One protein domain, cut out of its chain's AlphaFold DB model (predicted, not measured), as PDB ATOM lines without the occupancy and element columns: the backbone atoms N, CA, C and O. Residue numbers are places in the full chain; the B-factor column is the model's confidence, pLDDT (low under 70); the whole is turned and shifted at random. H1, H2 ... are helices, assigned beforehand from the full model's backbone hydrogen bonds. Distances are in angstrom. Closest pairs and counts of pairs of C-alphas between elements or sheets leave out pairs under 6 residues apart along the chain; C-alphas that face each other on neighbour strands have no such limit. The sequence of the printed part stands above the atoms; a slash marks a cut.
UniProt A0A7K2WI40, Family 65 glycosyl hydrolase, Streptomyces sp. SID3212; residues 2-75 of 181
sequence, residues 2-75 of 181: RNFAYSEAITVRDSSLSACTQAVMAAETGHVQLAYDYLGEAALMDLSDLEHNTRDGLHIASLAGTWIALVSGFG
ATOM      1  N   ARG A   2      12.886  13.643 -39.977       91.50
ATOM      2  CA  ARG A   2      12.752  13.021 -41.315       91.50
ATOM      3  C   ARG A   2      13.382  11.625 -41.409       91.50
ATOM      4  O   ARG A   2      12.719  10.700 -41.855       91.50
ATOM      5  N   ASN A   3      14.622  11.471 -40.938       94.75
ATOM      6  CA  ASN A   3      15.307  10.173 -40.970       94.75
ATOM      7  C   ASN A   3      14.589   9.123 -40.113       94.75
ATOM      8  O   ASN A   3      14.431   8.001 -40.560       94.75
ATOM      9  N   PHE A   4      14.097   9.507 -38.929       94.25
ATOM     10  CA  PHE A   4      13.306   8.608 -38.084       94.25
ATOM     11  C   PHE A   4      12.046   8.127 -38.813       94.25
ATOM     12  O   PHE A   4      11.839   6.930 -38.906       94.25
ATOM     13  N   ALA A   5      11.266   9.034 -39.411       92.44
ATOM     14  CA  ALA A   5      10.062   8.658 -40.154       92.44
ATOM     15  C   ALA A   5      10.357   7.735 -41.351       92.44
ATOM     16  O   ALA A   5       9.616   6.788 -41.587       92.44
ATOM     17  N   TYR A   6      11.448   7.992 -42.080       93.56
ATOM     18  CA  TYR A   6      11.883   7.136 -43.183       93.56
ATOM     19  C   TYR A   6      12.276   5.733 -42.701       93.56
ATOM     20  O   TYR A   6      11.789   4.742 -43.234       93.56
ATOM     21  N   SER A   7      13.141   5.649 -41.686       93.94
ATOM     22  CA  SER A   7      13.601   4.372 -41.136       93.94
ATOM     23  C   SER A   7      12.462   3.584 -40.498       93.94
ATOM     24  O   SER A   7      12.421   2.364 -40.625       93.94
ATOM     25  N   GLU A   8      11.517   4.267 -39.855       93.94
ATOM     26  CA  GLU A   8      10.388   3.616 -39.203       93.94
ATOM     27  C   GLU A   8       9.507   2.860 -40.195       93.94
ATOM     28  O   GLU A   8       9.141   1.719 -39.938       93.94
ATOM     29  N   ALA A   9       9.266   3.440 -41.374       93.31
ATOM     30  CA  ALA A   9       8.438   2.836 -42.415       93.31
ATOM     31  C   ALA A   9       9.001   1.527 -42.996       93.31
ATOM     32  O   ALA A   9       8.271   0.795 -43.662       93.31
ATOM     33  N   ILE A  10      10.279   1.223 -42.750       93.94
ATOM     34  CA  ILE A  10      10.964   0.034 -43.277       93.94
ATOM     35  C   ILE A  10      11.517  -0.884 -42.177       93.94
ATOM     36  O   ILE A  10      12.111  -1.915 -42.485       93.94
ATOM     37  N   THR A  11      11.337  -0.539 -40.898       93.12
ATOM     38  CA  THR A  11      11.872  -1.326 -39.778       93.12
ATOM     39  C   THR A  11      10.841  -2.337 -39.291       93.12
ATOM     40  O   THR A  11       9.790  -1.978 -38.766       93.12
ATOM     41  N   VAL A  12      11.168  -3.622 -39.418       90.69
ATOM     42  CA  VAL A  12      10.287  -4.731 -39.014       90.69
ATOM     43  C   VAL A  12      10.355  -5.066 -37.521       90.69
ATOM     44  O   VAL A  12       9.378  -5.570 -36.982       90.69
ATOM     45  N   ARG A  13      11.457  -4.710 -36.844       89.62
ATOM     46  CA  ARG A  13      11.721  -4.966 -35.413       89.62
ATOM     47  C   ARG A  13      11.789  -6.443 -35.001       89.62
ATOM     48  O   ARG A  13      11.399  -6.781 -33.898       89.62
ATOM     49  N   ASP A  14      12.391  -7.299 -35.824       86.88
ATOM     50  CA  ASP A  14      12.638  -8.723 -35.494       86.88
ATOM     51  C   ASP A  14      13.755  -8.941 -34.444       86.88
ATOM     52  O   ASP A  14      14.358 -10.007 -34.352       86.88
ATOM     53  N   SER A  15      14.109  -7.905 -33.685       90.06
ATOM     54  CA  SER A  15      15.163  -7.960 -32.675       90.06
ATOM     55  C   SER A  15      14.737  -7.198 -31.434       90.06
ATOM     56  O   SER A  15      14.278  -6.056 -31.532       90.06
ATOM     57  N   SER A  16      15.028  -7.786 -30.274       87.38
ATOM     58  CA  SER A  16      14.773  -7.226 -28.945       87.38
ATOM     59  C   SER A  16      15.449  -5.873 -28.666       87.38
ATOM     60  O   SER A  16      15.063  -5.168 -27.737       87.38
ATOM     61  N   LEU A  17      16.424  -5.457 -29.486       92.56
ATOM     62  CA  LEU A  17      17.056  -4.128 -29.409       92.56
ATOM     63  C   LEU A  17      16.262  -3.018 -30.119       92.56
ATOM     64  O   LEU A  17      16.579  -1.833 -29.970       92.56
ATOM     65  N   SER A  18      15.281  -3.373 -30.946       93.81
ATOM     66  CA  SER A  18      14.667  -2.412 -31.866       93.81
ATOM     67  C   SER A  18      13.766  -1.433 -31.118       93.81
ATOM     68  O   SER A  18      13.982  -0.220 -31.183       93.81
ATOM     69  N   ALA A  19      12.824  -1.966 -30.333       95.44
ATOM     70  CA  ALA A  19      11.809  -1.181 -29.639       95.44
ATOM     71  C   ALA A  19      12.422  -0.113 -28.723       95.44
ATOM     72  O   ALA A  19      12.043   1.053 -28.783       95.44
ATOM     73  N   CYS A  20      13.431  -0.458 -27.919       96.56
ATOM     74  CA  CYS A  20      14.055   0.512 -27.018       96.56
ATOM     75  C   CYS A  20      14.760   1.653 -27.773       96.56
ATOM     76  O   CYS A  20      14.656   2.817 -27.380       96.56
ATOM     77  N   THR A  21      15.415   1.347 -28.895       96.81
ATOM     78  CA  THR A  21      16.073   2.345 -29.747       96.81
ATOM     79  C   THR A  21      15.044   3.270 -30.395       96.81
ATOM     80  O   THR A  21      15.199   4.494 -30.387       96.81
ATOM     81  N   GLN A  22      13.948   2.705 -30.903       97.00
ATOM     82  CA  GLN A  22      12.852   3.480 -31.477       97.00
ATOM     83  C   GLN A  22      12.124   4.315 -30.428       97.00
ATOM     84  O   GLN A  22      11.777   5.453 -30.731       97.00
ATOM     85  N   ALA A  23      11.978   3.837 -29.188       97.62
ATOM     86  CA  ALA A  23      11.439   4.632 -28.087       97.62
ATOM     87  C   ALA A  23      12.274   5.900 -27.851       97.62
ATOM     88  O   ALA A  23      11.728   7.005 -27.793       97.62
ATOM     89  N   VAL A  24      13.606   5.770 -27.794       97.94
ATOM     90  CA  VAL A  24      14.512   6.922 -27.647       97.94
ATOM     91  C   VAL A  24      14.348   7.900 -28.811       97.94
ATOM     92  O   VAL A  24      14.153   9.098 -28.588       97.94
ATOM     93  N   MET A  25      14.386   7.405 -30.050       97.25
ATOM     94  CA  MET A  25      14.301   8.261 -31.237       97.25
ATOM     95  C   MET A  25      12.922   8.908 -31.404       97.25
ATOM     96  O   MET A  25      12.834  10.075 -31.796       97.25
ATOM     97  N   ALA A  26      11.843   8.201 -31.075       96.69
ATOM     98  CA  ALA A  26      10.482   8.726 -31.080       96.69
ATOM     99  C   ALA A  26      10.341   9.874 -30.067       96.69
ATOM    100  O   ALA A  26       9.916  10.971 -30.445       96.69
ATOM    101  N   ALA A  27      10.808   9.685 -28.827       95.88
ATOM    102  CA  ALA A  27      10.797  10.723 -27.795       95.88
ATOM    103  C   ALA A  27      11.651  11.939 -28.198       95.88
ATOM    104  O   ALA A  27      11.222  13.094 -28.073       95.88
ATOM    105  N   GLU A  28      12.842  11.701 -28.755       94.50
ATOM    106  CA  GLU A  28      13.744  12.760 -29.213       94.50
ATOM    107  C   GLU A  28      13.139  13.576 -30.366       94.50
ATOM    108  O   GLU A  28      13.274  14.804 -30.410       94.50
ATOM    109  N   THR A  29      12.432  12.913 -31.281       94.94
ATOM    110  CA  THR A  29      11.878  13.544 -32.483       94.94
ATOM    111  C   THR A  29      10.467  14.104 -32.317       94.94
ATOM    112  O   THR A  29      10.008  14.793 -33.228       94.94
ATOM    113  N   GLY A  30       9.827  13.908 -31.159       93.25
ATOM    114  CA  GLY A  30       8.534  14.511 -30.810       93.25
ATOM    115  C   GLY A  30       7.309  13.617 -31.029       93.25
ATOM    116  O   GLY A  30       6.204  14.144 -31.116       93.25
ATOM    117  N   HIS A  31       7.495  12.299 -31.115       95.38
ATOM    118  CA  HIS A  31       6.437  11.288 -31.224       95.38
ATOM    119  C   HIS A  31       6.282  10.582 -29.867       95.38
ATOM    120  O   HIS A  31       6.657   9.422 -29.705       95.38
ATOM    121  N   VAL A  32       5.842  11.325 -28.851       94.06
ATOM    122  CA  VAL A  32       5.926  10.893 -27.445       94.06
ATOM    123  C   VAL A  32       4.993   9.719 -27.154       94.06
ATOM    124  O   VAL A  32       5.419   8.783 -26.480       94.06
ATOM    125  N   GLN A  33       3.776   9.708 -27.707       94.19
ATOM    126  CA  GLN A  33       2.883   8.559 -27.565       94.19
ATOM    127  C   GLN A  33       3.477   7.291 -28.199       94.19
ATOM    128  O   GLN A  33       3.506   6.239 -27.569       94.19
ATOM    129  N   LEU A  34       4.041   7.398 -29.407       95.81
ATOM    130  CA  LEU A  34       4.694   6.261 -30.066       95.81
ATOM    131  C   LEU A  34       5.910   5.761 -29.265       95.81
ATOM    132  O   LEU A  34       6.142   4.561 -29.156       95.81
ATOM    133  N   ALA A  35       6.670   6.676 -28.656       97.06
ATOM    134  CA  ALA A  35       7.756   6.305 -27.754       97.06
ATOM    135  C   ALA A  35       7.256   5.498 -26.549       97.06
ATOM    136  O   ALA A  35       7.945   4.586 -26.092       97.06
ATOM    137  N   TYR A  36       6.074   5.835 -26.025       96.62
ATOM    138  CA  TYR A  36       5.459   5.135 -24.898       96.62
ATOM    139  C   TYR A  36       4.977   3.734 -25.282       96.62
ATOM    140  O   TYR A  36       5.166   2.790 -24.511       96.62
ATOM    141  N   ASP A  37       4.452   3.575 -26.496       96.62
ATOM    142  CA  ASP A  37       4.094   2.265 -27.040       96.62
ATOM    143  C   ASP A  37       5.344   1.368 -27.164       96.62
ATOM    144  O   ASP A  37       5.354   0.246 -26.652       96.62
ATOM    145  N   TYR A  38       6.449   1.891 -27.717       97.50
ATOM    146  CA  TYR A  38       7.723   1.160 -27.806       97.50
ATOM    147  C   TYR A  38       8.376   0.865 -26.452       97.50
ATOM    148  O   TYR A  38       8.965  -0.202 -26.273       97.50
ATOM    149  N   LEU A  39       8.270   1.776 -25.479       97.62
ATOM    150  CA  LEU A  39       8.686   1.490 -24.105       97.62
ATOM    151  C   LEU A  39       7.914   0.287 -23.558       97.62
ATOM    152  O   LEU A  39       8.500  -0.566 -22.900       97.62
ATOM    153  N   GLY A  40       6.606   0.226 -23.822       96.50
ATOM    154  CA  GLY A  40       5.761  -0.893 -23.433       96.50
ATOM    155  C   GLY A  40       6.226  -2.219 -24.027       96.50
ATOM    156  O   GLY A  40       6.336  -3.188 -23.282       96.50
ATOM    157  N   GLU A  41       6.519  -2.239 -25.328       96.06
ATOM    158  CA  GLU A  41       7.053  -3.408 -26.044       96.06
ATOM    159  C   GLU A  41       8.374  -3.885 -25.417       96.06
ATOM    160  O   GLU A  41       8.486  -5.048 -25.035       96.06
ATOM    161  N   ALA A  42       9.332  -2.978 -25.191       97.00
ATOM    162  CA  ALA A  42      10.616  -3.330 -24.578       97.00
ATOM    163  C   ALA A  42      10.470  -3.830 -23.124       97.00
ATOM    164  O   ALA A  42      11.060  -4.843 -22.745       97.00
ATOM    165  N   ALA A  43       9.662  -3.139 -22.314       96.50
ATOM    166  CA  ALA A  43       9.508  -3.429 -20.888       96.50
ATOM    167  C   ALA A  43       8.710  -4.706 -20.605       96.50
ATOM    168  O   ALA A  43       8.882  -5.315 -19.550       96.50
ATOM    169  N   LEU A  44       7.805  -5.086 -21.512       95.56
ATOM    170  CA  LEU A  44       6.940  -6.253 -21.350       95.56
ATOM    171  C   LEU A  44       7.334  -7.449 -22.215       95.56
ATOM    172  O   LEU A  44       6.639  -8.457 -22.138       95.56
ATOM    173  N   MET A  45       8.418  -7.364 -22.990       94.31
ATOM    174  CA  MET A  45       8.860  -8.417 -23.910       94.31
ATOM    175  C   MET A  45       8.808  -9.814 -23.288       94.31
ATOM    176  O   MET A  45       8.084 -10.672 -23.782       94.31
ATOM    177  N   ASP A  46       9.502 -10.002 -22.164       96.06
ATOM    178  CA  ASP A  46       9.543 -11.286 -21.460       96.06
ATOM    179  C   ASP A  46       8.265 -11.540 -20.639       96.06
ATOM    180  O   ASP A  46       7.730 -12.643 -20.604       96.06
ATOM    181  N   LEU A  47       7.724 -10.507 -19.980       95.62
ATOM    182  CA  LEU A  47       6.550 -10.651 -19.104       95.62
ATOM    183  C   LEU A  47       5.270 -11.029 -19.862       95.62
ATOM    184  O   LEU A  47       4.379 -11.647 -19.286       95.62
ATOM    185  N   SER A  48       5.151 -10.604 -21.118       94.56
ATOM    186  CA  SER A  48       4.021 -10.898 -22.008       94.56
ATOM    187  C   SER A  48       4.379 -11.897 -23.110       94.56
ATOM    188  O   SER A  48       3.550 -12.127 -23.983       94.56
ATOM    189  N   ASP A  49       5.589 -12.465 -23.067       93.44
ATOM    190  CA  ASP A  49       6.119 -13.424 -24.041       93.44
ATOM    191  C   ASP A  49       5.893 -13.002 -25.505       93.44
ATOM    192  O   ASP A  49       5.377 -13.764 -26.323       93.44
ATOM    193  N   LEU A  50       6.247 -11.750 -25.823       91.06
ATOM    194  CA  LEU A  50       5.923 -11.114 -27.109       91.06
ATOM    195  C   LEU A  50       6.602 -11.792 -28.309       91.06
ATOM    196  O   LEU A  50       6.047 -11.780 -29.403       91.06
ATOM    197  N   GLU A  51       7.769 -12.398 -28.091       91.12
ATOM    198  CA  GLU A  51       8.540 -13.142 -29.101       91.12
ATOM    199  C   GLU A  51       8.329 -14.668 -29.006       91.12
ATOM    200  O   GLU A  51       8.958 -15.438 -29.732       91.12
ATOM    201  N   HIS A  52       7.435 -15.126 -28.116       92.69
ATOM    202  CA  HIS A  52       7.066 -16.538 -27.927       92.69
ATOM    203  C   HIS A  52       8.231 -17.489 -27.599       92.69
ATOM    204  O   HIS A  52       8.197 -18.684 -27.909       92.69
ATOM    205  N   ASN A  53       9.286 -16.958 -26.986       93.56
ATOM    206  CA  ASN A  53      10.540 -17.654 -26.714       93.56
ATOM    207  C   ASN A  53      11.139 -17.291 -25.341       93.56
ATOM    208  O   ASN A  53      12.279 -17.650 -25.065       93.56
ATOM    209  N   THR A  54      10.385 -16.653 -24.434       94.50
ATOM    210  CA  THR A  54      10.882 -16.279 -23.089       94.50
ATOM    211  C   THR A  54      11.368 -17.493 -22.292       94.50
ATOM    212  O   THR A  54      12.282 -17.405 -21.471       94.50
ATOM    213  N   ARG A  55      10.784 -18.670 -22.554       95.44
ATOM    214  CA  ARG A  55      11.220 -19.942 -21.954       95.44
ATOM    215  C   ARG A  55      12.682 -20.291 -22.275       95.44
ATOM    216  O   ARG A  55      13.290 -21.045 -21.521       95.44
ATOM    217  N   ASP A  56      13.213 -19.775 -23.385       95.00
ATOM    218  CA  ASP A  56      14.576 -20.030 -23.855       95.00
ATOM    219  C   ASP A  56      15.583 -19.064 -23.193       95.00
ATOM    220  O   ASP A  56      16.793 -19.288 -23.245       95.00
ATOM    221  N   GLY A  57      15.096 -18.015 -22.516       95.38
ATOM    222  CA  GLY A  57      15.890 -17.065 -21.742       95.38
ATOM    223  C   GLY A  57      15.293 -15.657 -21.737       95.38
ATOM    224  O   GLY A  57      14.448 -15.316 -22.558       95.38
ATOM    225  N   LEU A  58      15.768 -14.819 -20.810       96.00
ATOM    226  CA  LEU A  58      15.383 -13.407 -20.754       96.00
ATOM    227  C   LEU A  58      16.092 -12.592 -21.839       96.00
ATOM    228  O   LEU A  58      17.304 -12.727 -22.046       96.00
ATOM    229  N   HIS A  59      15.377 -11.644 -22.435       97.19
ATOM    230  CA  HIS A  59      15.943 -10.692 -23.386       97.19
ATOM    231  C   HIS A  59      16.699  -9.578 -22.651       97.19
ATOM    232  O   HIS A  59      16.242  -8.439 -22.552       97.19
ATOM    233  N   ILE A  60      17.911  -9.880 -22.169       96.94
ATOM    234  CA  ILE A  60      18.754  -8.944 -21.396       96.94
ATOM    235  C   ILE A  60      18.940  -7.596 -22.108       96.94
ATOM    236  O   ILE A  60      18.931  -6.543 -21.468       96.94
ATOM    237  N   ALA A  61      19.053  -7.607 -23.438       94.50
ATOM    238  CA  ALA A  61      19.150  -6.386 -24.227       94.50
ATOM    239  C   ALA A  61      17.873  -5.527 -24.174       94.50
ATOM    240  O   ALA A  61      17.976  -4.304 -24.098       94.50
ATOM    241  N   SER A  62      16.684  -6.140 -24.149       96.06
ATOM    242  CA  SER A  62      15.412  -5.421 -23.992       96.06
ATOM    243  C   SER A  62      15.251  -4.859 -22.580       96.06
ATOM    244  O   SER A  62      14.833  -3.713 -22.401       96.06
ATOM    245  N   LEU A  63      15.665  -5.620 -21.561       96.94
ATOM    246  CA  LEU A  63      15.665  -5.165 -20.167       96.94
ATOM    247  C   LEU A  63      16.568  -3.936 -19.981       96.94
ATOM    248  O   LEU A  63      16.126  -2.909 -19.464       96.94
ATOM    249  N   ALA A  64      17.810  -3.995 -20.472       97.56
ATOM    250  CA  ALA A  64      18.707  -2.840 -20.486       97.56
ATOM    251  C   ALA A  64      18.138  -1.694 -21.345       97.56
ATOM    252  O   ALA A  64      18.167  -0.526 -20.952       97.56
ATOM    253  N   GLY A  65      17.551  -2.036 -22.492       97.75
ATOM    254  CA  GLY A  65      16.877  -1.113 -23.395       97.75
ATOM    255  C   GLY A  65      15.734  -0.341 -22.735       97.75
ATOM    256  O   GLY A  65      15.576   0.850 -22.986       97.75
ATOM    257  N   THR A  66      14.983  -0.971 -21.837       98.19
ATOM    258  CA  THR A  66      13.904  -0.324 -21.080       98.19
ATOM    259  C   THR A  66      14.440   0.822 -20.224       98.19
ATOM    260  O   THR A  66      13.883   1.922 -20.234       98.19
ATOM    261  N   TRP A  67      15.571   0.613 -19.540       98.38
ATOM    262  CA  TRP A  67      16.236   1.677 -18.786       98.38
ATOM    263  C   TRP A  67      16.714   2.807 -19.708       98.38
ATOM    264  O   TRP A  67      16.494   3.982 -19.413       98.38
ATOM    265  N   ILE A  68      17.297   2.467 -20.862       98.25
ATOM    266  CA  ILE A  68      17.754   3.450 -21.856       98.25
ATOM    267  C   ILE A  68      16.575   4.275 -22.399       98.25
ATOM    268  O   ILE A  68      16.677   5.498 -22.499       98.25
ATOM    269  N   ALA A  69      15.440   3.648 -22.707       98.31
ATOM    270  CA  ALA A  69      14.237   4.336 -23.171       98.31
ATOM    271  C   ALA A  69      13.695   5.314 -22.114       98.31
ATOM    272  O   ALA A  69      13.322   6.442 -22.443       98.31
ATOM    273  N   LEU A  70      13.717   4.929 -20.834       98.44
ATOM    274  CA  LEU A  70      13.331   5.807 -19.729       98.44
ATOM    275  C   LEU A  70      14.296   6.984 -19.566       98.44
ATOM    276  O   LEU A  70      13.864   8.133 -19.557       98.44
ATOM    277  N   VAL A  71      15.599   6.724 -19.467       98.31
ATOM    278  CA  VAL A  71      16.593   7.744 -19.099       98.31
ATOM    279  C   VAL A  71      17.017   8.594 -20.299       98.31
ATOM    280  O   VAL A  71      16.960   9.825 -20.252       98.31
ATOM    281  N   SER A  72      17.400   7.961 -21.403       98.12
ATOM    282  CA  SER A  72      17.840   8.652 -22.618       98.12
ATOM    283  C   SER A  72      16.665   9.074 -23.503       98.12
ATOM    284  O   SER A  72      16.756  10.096 -24.180       98.12
ATOM    285  N   GLY A  73      15.556   8.332 -23.515       97.75
ATOM    286  CA  GLY A  73      14.351   8.718 -24.254       97.75
ATOM    287  C   GLY A  73      13.569   9.806 -23.523       97.75
ATOM    288  O   GLY A  73      13.665  10.983 -23.868       97.75
ATOM    289  N   PHE A  74      12.821   9.426 -22.488       97.75
ATOM    290  CA  PHE A  74      11.929  10.350 -21.774       97.75
ATOM    291  C   PHE A  74      12.657  11.310 -20.831       97.75
ATOM    292  O   PHE A  74      12.278  12.474 -20.722       97.75
ATOM    293  N   GLY A  75      13.738  10.874 -20.185       97.81
ATOM    294  CA  GLY A  75      14.631  11.768 -19.444       97.81
ATOM    295  C   GLY A  75      15.416  12.715 -20.355       97.81
ATOM    296  O   GLY A  75      15.914  13.745 -19.899       97.81
TER     297      GLY A  75
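This is residues 2 to 75 of the 181 residues of the protein "Family 65 glycosyl hydrolase" of Streptomyces sp. SID3212 (UniProt A0A7K2WI40). Three helices, H2, H3 and H4, pack as an up-and-down bundle, each running against the one before it, with H2 in contact with both others. A short fourth helix, H1, packs on H2 at the side away from H4, and a long loop, residues 45 to 59, makes one end of the longest axis. The printed part has 74 residues, with four named helices, H1 to H4, and no named strand: all helix. It is compact, with a radius of gyration of the C-alphas of 11.9 A and spans of 38 by 27 by 16 A.

H1, residues 2 to 8, begins at C-alpha 2 (12.752, 13.021, -41.315) and is 9.9 A long. H2 is residues 18 to 29, 16.2 A; H3 is residues 32 to 44, 18.2 A. H4, residues 60 to 74, 20.5 A, ends at C-alpha 74 (11.929, 10.350, -21.774).

H2, the hub, only just touches H1, with 3 pairs of C-alphas within 8 A, the closest those of Phe 4 and Met 25, 6.9 A. H2 and H3 form a hairpin at a shallow tilt of 22 degrees, with the C-alphas of Ala 23 and Ala 35 closest at 4.1 A. H2 and H4 touch and run the same way at a shallow tilt of 6 degrees, closest at the C-alphas of Val 24 and Gly 73, 3.8 A. H3 and H4 form a hairpin at 24 degrees, closest at the C-alphas of Ala 42 and Ser 62, 5.3 A. H1 is apart from H3 and H4. In H1, H2 and H3 every O i to N i+4 pair is within hydrogen-bond range; in H4, 10 of 11 are.

The C-alphas of Arg 2 and Arg 55, the two farthest apart, are 38.3 A apart. The printed part has no cut; the link from H3 to H4 is long. Mean pLDDT of the printed part is 95.2, and no printed residue is under 70.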